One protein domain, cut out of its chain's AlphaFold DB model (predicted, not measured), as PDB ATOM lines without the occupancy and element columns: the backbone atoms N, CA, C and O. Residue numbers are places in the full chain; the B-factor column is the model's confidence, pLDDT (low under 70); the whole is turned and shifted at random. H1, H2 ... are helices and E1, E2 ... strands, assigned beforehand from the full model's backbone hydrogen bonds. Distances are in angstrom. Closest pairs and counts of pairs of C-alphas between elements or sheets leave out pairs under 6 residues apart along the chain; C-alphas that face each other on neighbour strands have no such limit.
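This is residues 5 to 71 of the 854 residues of an uncharacterized protein of Candidatus Magasanikbacteria bacterium (UniProt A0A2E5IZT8). What is the picture? Helix H1 crosses one face of a strongly twisted antiparallel sheet, E1 - E2 - E5, and the small hairpin of E3 and E4 lies beyond one end of it. What makes it up? The printed part has 67 residues, in the order H1 E1 E2 E3 E4 E5; it is mixed and compact, with a radius of gyration of the C-alphas of 12.5 A and spans of 40 by 20 by 18 A.

Where is H1? H1, residues 8 to 22, has every O i to N i+4 pair within hydrogen-bond range. In two layers, helix over sheet, it is on E1, residues 31 to 36, E2, residues 42 to 49, and E5, residues 64 to 71, at a height over the sheet of 9.5 A. Its closest C-alphas to E2 are Gly 15 and Tyr 47, 7.0 A. Which strands pair? Within hydrogen-bond range are N 34 and O 45, 2.9 A, in the hairpin E1 and E2, and N 46 and O 67, 2.9 A, between antiparallel E2 and E5. E3, residues 54 to 56, and E4, residues 59 to 61, form a hairpin with N 54 and O 61 at 2.9 A.

Where does H1 begin? C-alpha 8 is at (52.545, -29.544, 28.836); H1 is 21.1 A long. Where does E5 end? C-alpha 71 is at (66.111, -17.651, 35.202); E5 is 22.4 A long.

Is it cut? The printed part has no cut. Where is confidence low? Sixteen residues are under 70, among them residues 21 to 29.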
ATOM      1  N   TRP A   5      58.686 -32.243  33.243       81.31
ATOM      2  CA  TRP A   5      58.406 -30.809  33.171       81.31
ATOM      3  C   TRP A   5      58.467 -30.232  31.757       81.31
ATOM      4  O   TRP A   5      58.069 -29.090  31.557       81.31
ATOM      5  N   GLN A   6      58.906 -31.004  30.763       80.56
ATOM      6  CA  GLN A   6      58.778 -30.643  29.350       80.56
ATOM      7  C   GLN A   6      57.431 -31.080  28.751       80.56
ATOM      8  O   GLN A   6      57.113 -30.682  27.632       80.56
ATOM      9  N   ASN A   7      56.622 -31.867  29.475       85.69
ATOM     10  CA  ASN A   7      55.300 -32.280  29.013       85.69
ATOM     11  C   ASN A   7      54.221 -31.258  29.454       85.69
ATOM     12  O   ASN A   7      53.950 -31.135  30.655       85.69
ATOM     13  N   PRO A   8      53.566 -30.544  28.515       77.75
ATOM     14  CA  PRO A   8      52.545 -29.544  28.836       77.75
ATOM     15  C   PRO A   8      51.321 -30.132  29.552       77.75
ATOM     16  O   PRO A   8      50.731 -29.452  30.394       77.75
ATOM     17  N   ASP A   9      50.970 -31.394  29.287       82.38
ATOM     18  CA  ASP A   9      49.842 -32.071  29.936       82.38
ATOM     19  C   ASP A   9      50.148 -32.363  31.406       82.38
ATOM     20  O   ASP A   9      49.289 -32.193  32.273       82.38
ATOM     21  N   PHE A  10      51.397 -32.730  31.711       85.25
ATOM     22  CA  PHE A  10      51.851 -32.938  33.084       85.25
ATOM     23  C   PHE A  10      51.853 -31.625  33.876       85.25
ATOM     24  O   PHE A  10      51.358 -31.579  35.005       85.25
ATOM     25  N   ILE A  11      52.337 -30.534  33.273       83.88
ATOM     26  CA  ILE A  11      52.297 -29.198  33.883       83.88
ATOM     27  C   ILE A  11      50.844 -28.771  34.133       83.88
ATOM     28  O   ILE A  11      50.495 -28.344  35.235       83.88
ATOM     29  N   HIS A  12      49.965 -28.935  33.144       79.50
ATOM     30  CA  HIS A  12      48.555 -28.581  33.288       79.50
ATOM     31  C   HIS A  12      47.862 -29.407  34.386       79.50
ATOM     32  O   HIS A  12      47.169 -28.844  35.237       79.50
ATOM     33  N   PHE A  13      48.112 -30.719  34.427       87.69
ATOM     34  CA  PHE A  13      47.608 -31.620  35.463       87.69
ATOM     35  C   PHE A  13      48.057 -31.197  36.867       87.69
ATOM     36  O   PHE A  13      47.227 -31.088  37.772       87.69
ATOM     37  N   MET A  14      49.342 -30.882  37.051       87.12
ATOM     38  CA  MET A  14      49.870 -30.408  38.336       87.12
ATOM     39  C   MET A  14      49.227 -29.083  38.774       87.12
ATOM     40  O   MET A  14      48.927 -28.902  39.958       87.12
ATOM     41  N   GLY A  15      48.953 -28.179  37.829       84.62
ATOM     42  CA  GLY A  15      48.203 -26.948  38.086       84.62
ATOM     43  C   GLY A  15      46.775 -27.200  38.579       84.62
ATOM     44  O   GLY A  15      46.345 -26.585  39.558       84.62
ATOM     45  N   LEU A  16      46.048 -28.125  37.944       81.12
ATOM     46  CA  LEU A  16      44.684 -28.500  38.341       81.12
ATOM     47  C   LEU A  16      44.648 -29.190  39.708       81.12
ATOM     48  O   LEU A  16      43.814 -28.833  40.542       81.12
ATOM     49  N   LEU A  17      45.586 -30.105  39.968       82.62
ATOM     50  CA  LEU A  17      45.718 -30.794  41.253       82.62
ATOM     51  C   LEU A  17      45.872 -29.779  42.399       82.62
ATOM     52  O   LEU A  17      45.183 -29.853  43.416       82.62
ATOM     53  N   LEU A  18      46.727 -28.771  42.217       80.25
ATOM     54  CA  LEU A  18      46.949 -27.726  43.220       80.25
ATOM     55  C   LEU A  18      45.741 -26.798  43.404       80.25
ATOM     56  O   LEU A  18      45.477 -26.356  44.525       80.25
ATOM     57  N   LEU A  19      44.964 -26.530  42.350       75.69
ATOM     58  CA  LEU A  19      43.694 -25.810  42.483       75.69
ATOM     59  C   LEU A  19      42.643 -26.616  43.247       75.69
ATOM     60  O   LEU A  19      41.871 -26.031  44.010       75.69
ATOM     61  N   GLU A  20      42.622 -27.937  43.100       73.75
ATOM     62  CA  GLU A  20      41.743 -28.801  43.888       73.75
ATOM     63  C   GLU A  20      42.126 -28.755  45.376       73.75
ATOM     64  O   GLU A  20      41.260 -28.554  46.240       73.75
ATOM     65  N   PHE A  21      43.429 -28.765  45.680       65.88
ATOM     66  CA  PHE A  21      43.941 -28.518  47.033       65.88
ATOM     67  C   PHE A  21      43.628 -27.105  47.553       65.88
ATOM     68  O   PHE A  21      43.400 -26.939  48.754       65.88
ATOM     69  N   ARG A  22      43.512 -26.085  46.691       60.53
ATOM     70  CA  ARG A  22      43.119 -24.715  47.082       60.53
ATOM     71  C   ARG A  22      41.719 -24.630  47.692       60.53
ATOM     72  O   ARG A  22      41.468 -23.730  48.490       60.53
ATOM     73  N   SER A  23      40.828 -25.594  47.442       50.00
ATOM     74  CA  SER A  23      39.576 -25.686  48.218       50.00
ATOM     75  C   SER A  23      39.819 -25.814  49.737       50.00
ATOM     76  O   SER A  23      38.923 -25.534  50.535       50.00
ATOM     77  N   THR A  24      41.047 -26.164  50.139       47.09
ATOM     78  CA  THR A  24      41.515 -26.252  51.528       47.09
ATOM     79  C   THR A  24      42.586 -25.218  51.921       47.09
ATOM     80  O   THR A  24      42.812 -25.034  53.116       47.09
ATOM     81  N   MET A  25      43.193 -24.488  50.969       42.03
ATOM     82  CA  MET A  25      44.243 -23.477  51.207       42.03
ATOM     83  C   MET A  25      43.871 -22.106  50.616       42.03
ATOM     84  O   MET A  25      43.609 -21.974  49.422       42.03
ATOM     85  N   ILE A  26      43.879 -21.048  51.434       50.72
ATOM     86  CA  ILE A  26      43.592 -19.679  50.973       50.72
ATOM     87  C   ILE A  26      44.862 -19.086  50.345       50.72
ATOM     88  O   ILE A  26      45.684 -18.512  51.051       50.72
ATOM     89  N   LEU A  27      45.008 -19.190  49.020       54.31
ATOM     90  CA  LEU A  27      46.045 -18.453  48.285       54.31
ATOM     91  C   LEU A  27      45.588 -16.997  48.044       54.31
ATOM     92  O   LEU A  27      44.523 -16.809  47.438       54.31
ATOM     93  N   PRO A  28      46.354 -15.982  48.496       47.81
ATOM     94  CA  PRO A  28      45.952 -14.571  48.498       47.81
ATOM     95  C   PRO A  28      46.056 -13.859  47.137       47.81
ATOM     96  O   PRO A  28      45.712 -12.682  47.051       47.81
ATOM     97  N   THR A  29      46.515 -14.537  46.081       69.19
ATOM     98  CA  THR A  29      46.810 -13.935  44.770       69.19
ATOM     99  C   THR A  29      46.151 -14.683  43.605       69.19
ATOM    100  O   THR A  29      45.824 -15.870  43.698       69.19
ATOM    101  N   ASP A  30      45.980 -13.980  42.481       77.12
ATOM    102  CA  ASP A  30      45.476 -14.524  41.205       77.12
ATOM    103  C   ASP A  30      46.522 -15.373  40.459       77.12
ATOM    104  O   ASP A  30      46.274 -15.870  39.358       77.12
ATOM    105  N   SER A  31      47.699 -15.554  41.059       81.75
ATOM    106  CA  SER A  31      48.778 -16.384  40.547       81.75
ATOM    107  C   SER A  31      49.506 -17.135  41.658       81.75
ATOM    108  O   SER A  31      49.509 -16.705  42.815       81.75
ATOM    109  N   PHE A  32      50.126 -18.259  41.303       83.50
ATOM    110  CA  PHE A  32      51.031 -19.019  42.168       83.50
ATOM    111  C   PHE A  32      52.195 -19.587  41.347       83.50
ATOM    112  O   PHE A  32      52.075 -19.767  40.135       83.50
ATOM    113  N   ARG A  33      53.340 -19.838  41.992       86.12
ATOM    114  CA  ARG A  33      54.554 -20.360  41.343       86.12
ATOM    115  C   ARG A  33      54.961 -21.697  41.952       86.12
ATOM    116  O   ARG A  33      54.925 -21.840  43.170       86.12
ATOM    117  N   ILE A  34      55.388 -22.637  41.115       84.31
ATOM    118  CA  ILE A  34      55.999 -23.907  41.532       84.31
ATOM    119  C   ILE A  34      57.474 -23.873  41.147       84.31
ATOM    120  O   ILE A  34      57.774 -23.659  39.974       84.31
ATOM    121  N   LYS A  35      58.381 -24.081  42.108       85.44
ATOM    122  CA  LYS A  35      59.814 -24.271  41.831       85.44
ATOM    123  C   LYS A  35      60.050 -25.690  41.320       85.44
ATOM    124  O   LYS A  35      59.562 -26.637  41.932       85.44
ATOM    125  N   ILE A  36      60.813 -25.832  40.243       82.06
ATOM    126  CA  ILE A  36      61.298 -27.122  39.750       82.06
ATOM    127  C   ILE A  36      62.736 -27.279  40.246       82.06
ATOM    128  O   ILE A  36      63.631 -26.546  39.828       82.06
ATOM    129  N   GLU A  37      62.960 -28.208  41.174       74.00
ATOM    130  CA  GLU A  37      64.303 -28.551  41.651       74.00
ATOM    131  C   GLU A  37      64.877 -29.696  40.804       74.00
ATOM    132  O   GLU A  37      64.187 -30.678  40.540       74.00
ATOM    133  N   GLY A  38      66.139 -29.573  40.373       70.25
ATOM    134  CA  GLY A  38      66.853 -30.623  39.627       70.25
ATOM    135  C   GLY A  38      67.327 -30.246  38.218       70.25
ATOM    136  O   GLY A  38      68.100 -30.993  37.631       70.25
ATOM    137  N   THR A  39      66.949 -29.078  37.688       60.56
ATOM    138  CA  THR A  39      67.310 -28.644  36.321       60.56
ATOM    139  C   THR A  39      68.657 -27.917  36.212       60.56
ATOM    140  O   THR A  39      68.967 -27.362  35.162       60.56
ATOM    141  N   GLY A  40      69.447 -27.826  37.293       67.50
ATOM    142  CA  GLY A  40      70.700 -27.043  37.345       67.50
ATOM    143  C   GLY A  40      70.523 -25.517  37.211       67.50
ATOM    144  O   GLY A  40      71.435 -24.755  37.504       67.50
ATOM    145  N   THR A  41      69.329 -25.073  36.826       71.12
ATOM    146  CA  THR A  41      68.857 -23.690  36.740       71.12
ATOM    147  C   THR A  41      67.645 -23.518  37.652       71.12
ATOM    148  O   THR A  41      66.860 -24.454  37.817       71.12
ATOM    149  N   GLU A  42      67.460 -22.336  38.246       73.69
ATOM    150  CA  GLU A  42      66.217 -22.029  38.959       73.69
ATOM    151  C   GLU A  42      65.073 -21.867  37.945       73.69
ATOM    152  O   GLU A  42      64.879 -20.805  37.349       73.69
ATOM    153  N   SER A  43      64.331 -22.955  37.734       83.31
ATOM    154  CA  SER A  43      63.148 -22.999  36.878       83.31
ATOM    155  C   SER A  43      61.878 -22.945  37.724       83.31
ATOM    156  O   SER A  43      61.771 -23.609  38.757       83.31
ATOM    157  N   TRP A  44      60.895 -22.161  37.285       89.50
ATOM    158  CA  TRP A  44      59.601 -22.026  37.950       89.50
ATOM    159  C   TRP A  44      58.470 -22.130  36.928       89.50
ATOM    160  O   TRP A  44      58.595 -21.635  35.809       89.50
ATOM    161  N   VAL A  45      57.331 -22.700  37.313       88.12
ATOM    162  CA  VAL A  45      56.083 -22.585  36.545       88.12
ATOM    163  C   VAL A  45      55.173 -21.600  37.261       88.12
ATOM    164  O   VAL A  45      54.780 -21.839  38.403       88.12
ATOM    165  N   GLU A  46      54.842 -20.488  36.610       89.69
ATOM    166  CA  GLU A  46      53.865 -19.522  37.111       89.69
ATOM    167  C   GLU A  46      52.488 -19.837  36.529       89.69
ATOM    168  O   GLU A  46      52.292 -19.762  35.319       89.69
ATOM    169  N   TYR A  47      51.528 -20.146  37.395       90.62
ATOM    170  CA  TYR A  47      50.125 -20.317  37.042       90.62
ATOM    171  C   TYR A  47      49.376 -19.021  37.325       90.62
ATOM    172  O   TYR A  47      49.521 -18.444  38.404       90.62
ATOM    173  N   ARG A  48      48.557 -18.569  36.378       86.06
ATOM    174  CA  ARG A  48      47.664 -17.415  36.510       86.06
ATOM    175  C   ARG A  48      46.232 -17.834  36.234       86.06
ATOM    176  O   ARG A  48      45.938 -18.481  35.229       86.06
ATOM    177  N   LEU A  49      45.333 -17.423  37.113       83.44
ATOM    178  CA  LEU A  49      43.900 -17.590  36.910       83.44
ATOM    179  C   LEU A  49      43.439 -16.581  35.859       83.44
ATOM    180  O   LEU A  49      43.816 -15.409  35.916       83.44
ATOM    181  N   HIS A  50      42.614 -17.014  34.909       83.00
ATOM    182  CA  HIS A  50      42.050 -16.104  33.917       83.00
ATOM    183  C   HIS A  50      41.195 -15.009  34.585       83.00
ATOM    184  O   HIS A  50      40.449 -15.282  35.531       83.00
ATOM    185  N   GLN A  51      41.236 -13.772  34.068       64.12
ATOM    186  CA  GLN A  51      40.332 -12.695  34.490       64.12
ATOM    187  C   GLN A  51      38.889 -13.096  34.150       64.12
ATOM    188  O   GLN A  51      38.480 -13.094  32.993       64.12
ATOM    189  N   GLY A  52      38.131 -13.549  35.145       72.69
ATOM    190  CA  GLY A  52      36.811 -14.163  34.949       72.69
ATOM    191  C   GLY A  52      36.653 -15.511  35.646       72.69
ATOM    192  O   GLY A  52      35.525 -15.988  35.785       72.69
ATOM    193  N   ALA A  53      37.748 -16.084  36.149       74.31
ATOM    194  CA  ALA A  53      37.700 -17.232  37.026       74.31
ATOM    195  C   ALA A  53      36.911 -16.900  38.302       74.31
ATOM    196  O   ALA A  53      37.174 -15.911  38.989       74.31
ATOM    197  N   LYS A  54      35.912 -17.725  38.612       74.25
ATOM    198  CA  LYS A  54      35.055 -17.563  39.789       74.25
ATOM    199  C   LYS A  54      35.141 -18.792  40.672       74.25
ATOM    200  O   LYS A  54      35.082 -19.923  40.197       74.25
ATOM    201  N   TRP A  55      35.203 -18.540  41.972       66.62
ATOM    202  CA  TRP A  55      34.981 -19.551  42.994       66.62
ATOM    203  C   TRP A  55      33.509 -19.518  43.398       66.62
ATOM    204  O   TRP A  55      33.012 -18.500  43.883       66.62
ATOM    205  N   THR A  56      32.791 -20.621  43.190       70.50
ATOM    206  CA  THR A  56      31.419 -20.807  43.690       70.50
ATOM    207  C   THR A  56      31.405 -21.942  44.710       70.50
ATOM    208  O   THR A  56      31.284 -23.121  44.381       70.50
ATOM    209  N   GLY A  57      31.585 -21.587  45.985       77.94
ATOM    210  CA  GLY A  57      31.859 -22.564  47.044       77.94
ATOM    211  C   GLY A  57      33.241 -23.195  46.853       77.94
ATOM    212  O   GLY A  57      34.208 -22.480  46.616       77.94
ATOM    213  N   ASN A  58      33.322 -24.527  46.900       67.12
ATOM    214  CA  ASN A  58      34.570 -25.278  46.680       67.12
ATOM    215  C   ASN A  58      34.856 -25.552  45.192       67.12
ATOM    216  O   ASN A  58      35.722 -26.363  44.878       67.12
ATOM    217  N   LYS A  59      34.101 -24.942  44.272       65.44
ATOM    218  CA  LYS A  59      34.235 -25.180  42.834       65.44
ATOM    219  C   LYS A  59      34.920 -24.006  42.155       65.44
ATOM    220  O   LYS A  59      34.438 -22.872  42.241       65.44
ATOM    221  N   TYR A  60      36.009 -24.311  41.461       72.88
ATOM    222  CA  TYR A  60      36.666 -23.410  40.528       72.88
ATOM    223  C   TYR A  60      35.998 -23.511  39.154       72.88
ATOM    224  O   TYR A  60      35.825 -24.607  38.625       72.88
ATOM    225  N   THR A  61      35.622 -22.374  38.576       72.56
ATOM    226  CA  THR A  61      35.191 -22.277  37.175       72.56
ATOM    227  C   THR A  61      35.983 -21.161  36.504       72.56
ATOM    228  O   THR A  61      35.749 -19.989  36.806       72.56
ATOM    229  N   GLY A  62      36.929 -21.518  35.636       80.19
ATOM    230  CA  GLY A  62      37.780 -20.593  34.885       80.19
ATOM    231  C   GLY A  62      38.909 -21.327  34.159       80.19
ATOM    232  O   GLY A  62      39.196 -22.476  34.477       80.19
ATOM    233  N   GLU A  63      39.551 -20.670  33.198       80.81
ATOM    234  CA  GLU A  63      40.758 -21.196  32.548       80.81
ATOM    235  C   GLU A  63      41.986 -20.984  33.445       80.81
ATOM    236  O   GLU A  63      42.082 -19.986  34.172       80.81
ATOM    237  N   LEU A  64      42.905 -21.950  33.433       81.81
ATOM    238  CA  LEU A  64      44.189 -21.880  34.128       81.81
ATOM    239  C   LEU A  64      45.294 -21.702  33.089       81.81
ATOM    240  O   LEU A  64      45.613 -22.639  32.359       81.81
ATOM    241  N   ASN A  65      45.890 -20.514  33.054       87.81
ATOM    242  CA  ASN A  65      47.037 -20.235  32.202       87.81
ATOM    243  C   ASN A  65      48.321 -20.524  32.974       87.81
ATOM    244  O   ASN A  65      48.396 -20.249  34.171       87.81
ATOM    245  N   TYR A  66      49.350 -21.037  32.304       89.25
ATOM    246  CA  TYR A  66      50.664 -21.226  32.909       89.25
ATOM    247  C   TYR A  66      51.777 -20.731  31.989       89.25
ATOM    248  O   TYR A  66      51.635 -20.713  30.767       89.25
ATOM    249  N   LYS A  67      52.888 -20.304  32.587       89.06
ATOM    250  CA  LYS A  67      54.107 -19.911  31.884       89.06
ATOM    251  C   LYS A  67      55.313 -20.506  32.600       89.06
ATOM    252  O   LYS A  67      55.481 -20.302  33.802       89.06
ATOM    253  N   MET A  68      56.163 -21.207  31.856       82.81
ATOM    254  CA  MET A  68      57.473 -21.615  32.352       82.81
ATOM    255  C   MET A  68      58.402 -20.394  32.367       82.81
ATOM    256  O   MET A  68      58.495 -19.655  31.385       82.81
ATOM    257  N   VAL A  69      59.050 -20.153  33.501       82.50
ATOM    258  CA  VAL A  69      60.010 -19.071  33.711       82.50
ATOM    259  C   VAL A  69      61.327 -19.712  34.116       82.50
ATOM    260  O   VAL A  69      61.452 -20.245  35.216       82.50
ATOM    261  N   GLN A  70      62.309 -19.666  33.224       79.00
ATOM    262  CA  GLN A  70      63.678 -20.068  33.523       79.00
ATOM    263  C   GLN A  70      64.483 -18.803  33.810       79.00
ATOM    264  O   GLN A  70      64.510 -17.901  32.971       79.00
ATOM    265  N   SER A  71      65.110 -18.699  34.985       60.00
ATOM    266  CA  SER A  71      66.111 -17.651  35.202       60.00
ATOM    267  C   SER A  71      67.491 -18.218  34.899       60.00
ATOM    268  O   SER A  71      67.985 -19.086  35.623       60.00
TER     269      SER A  71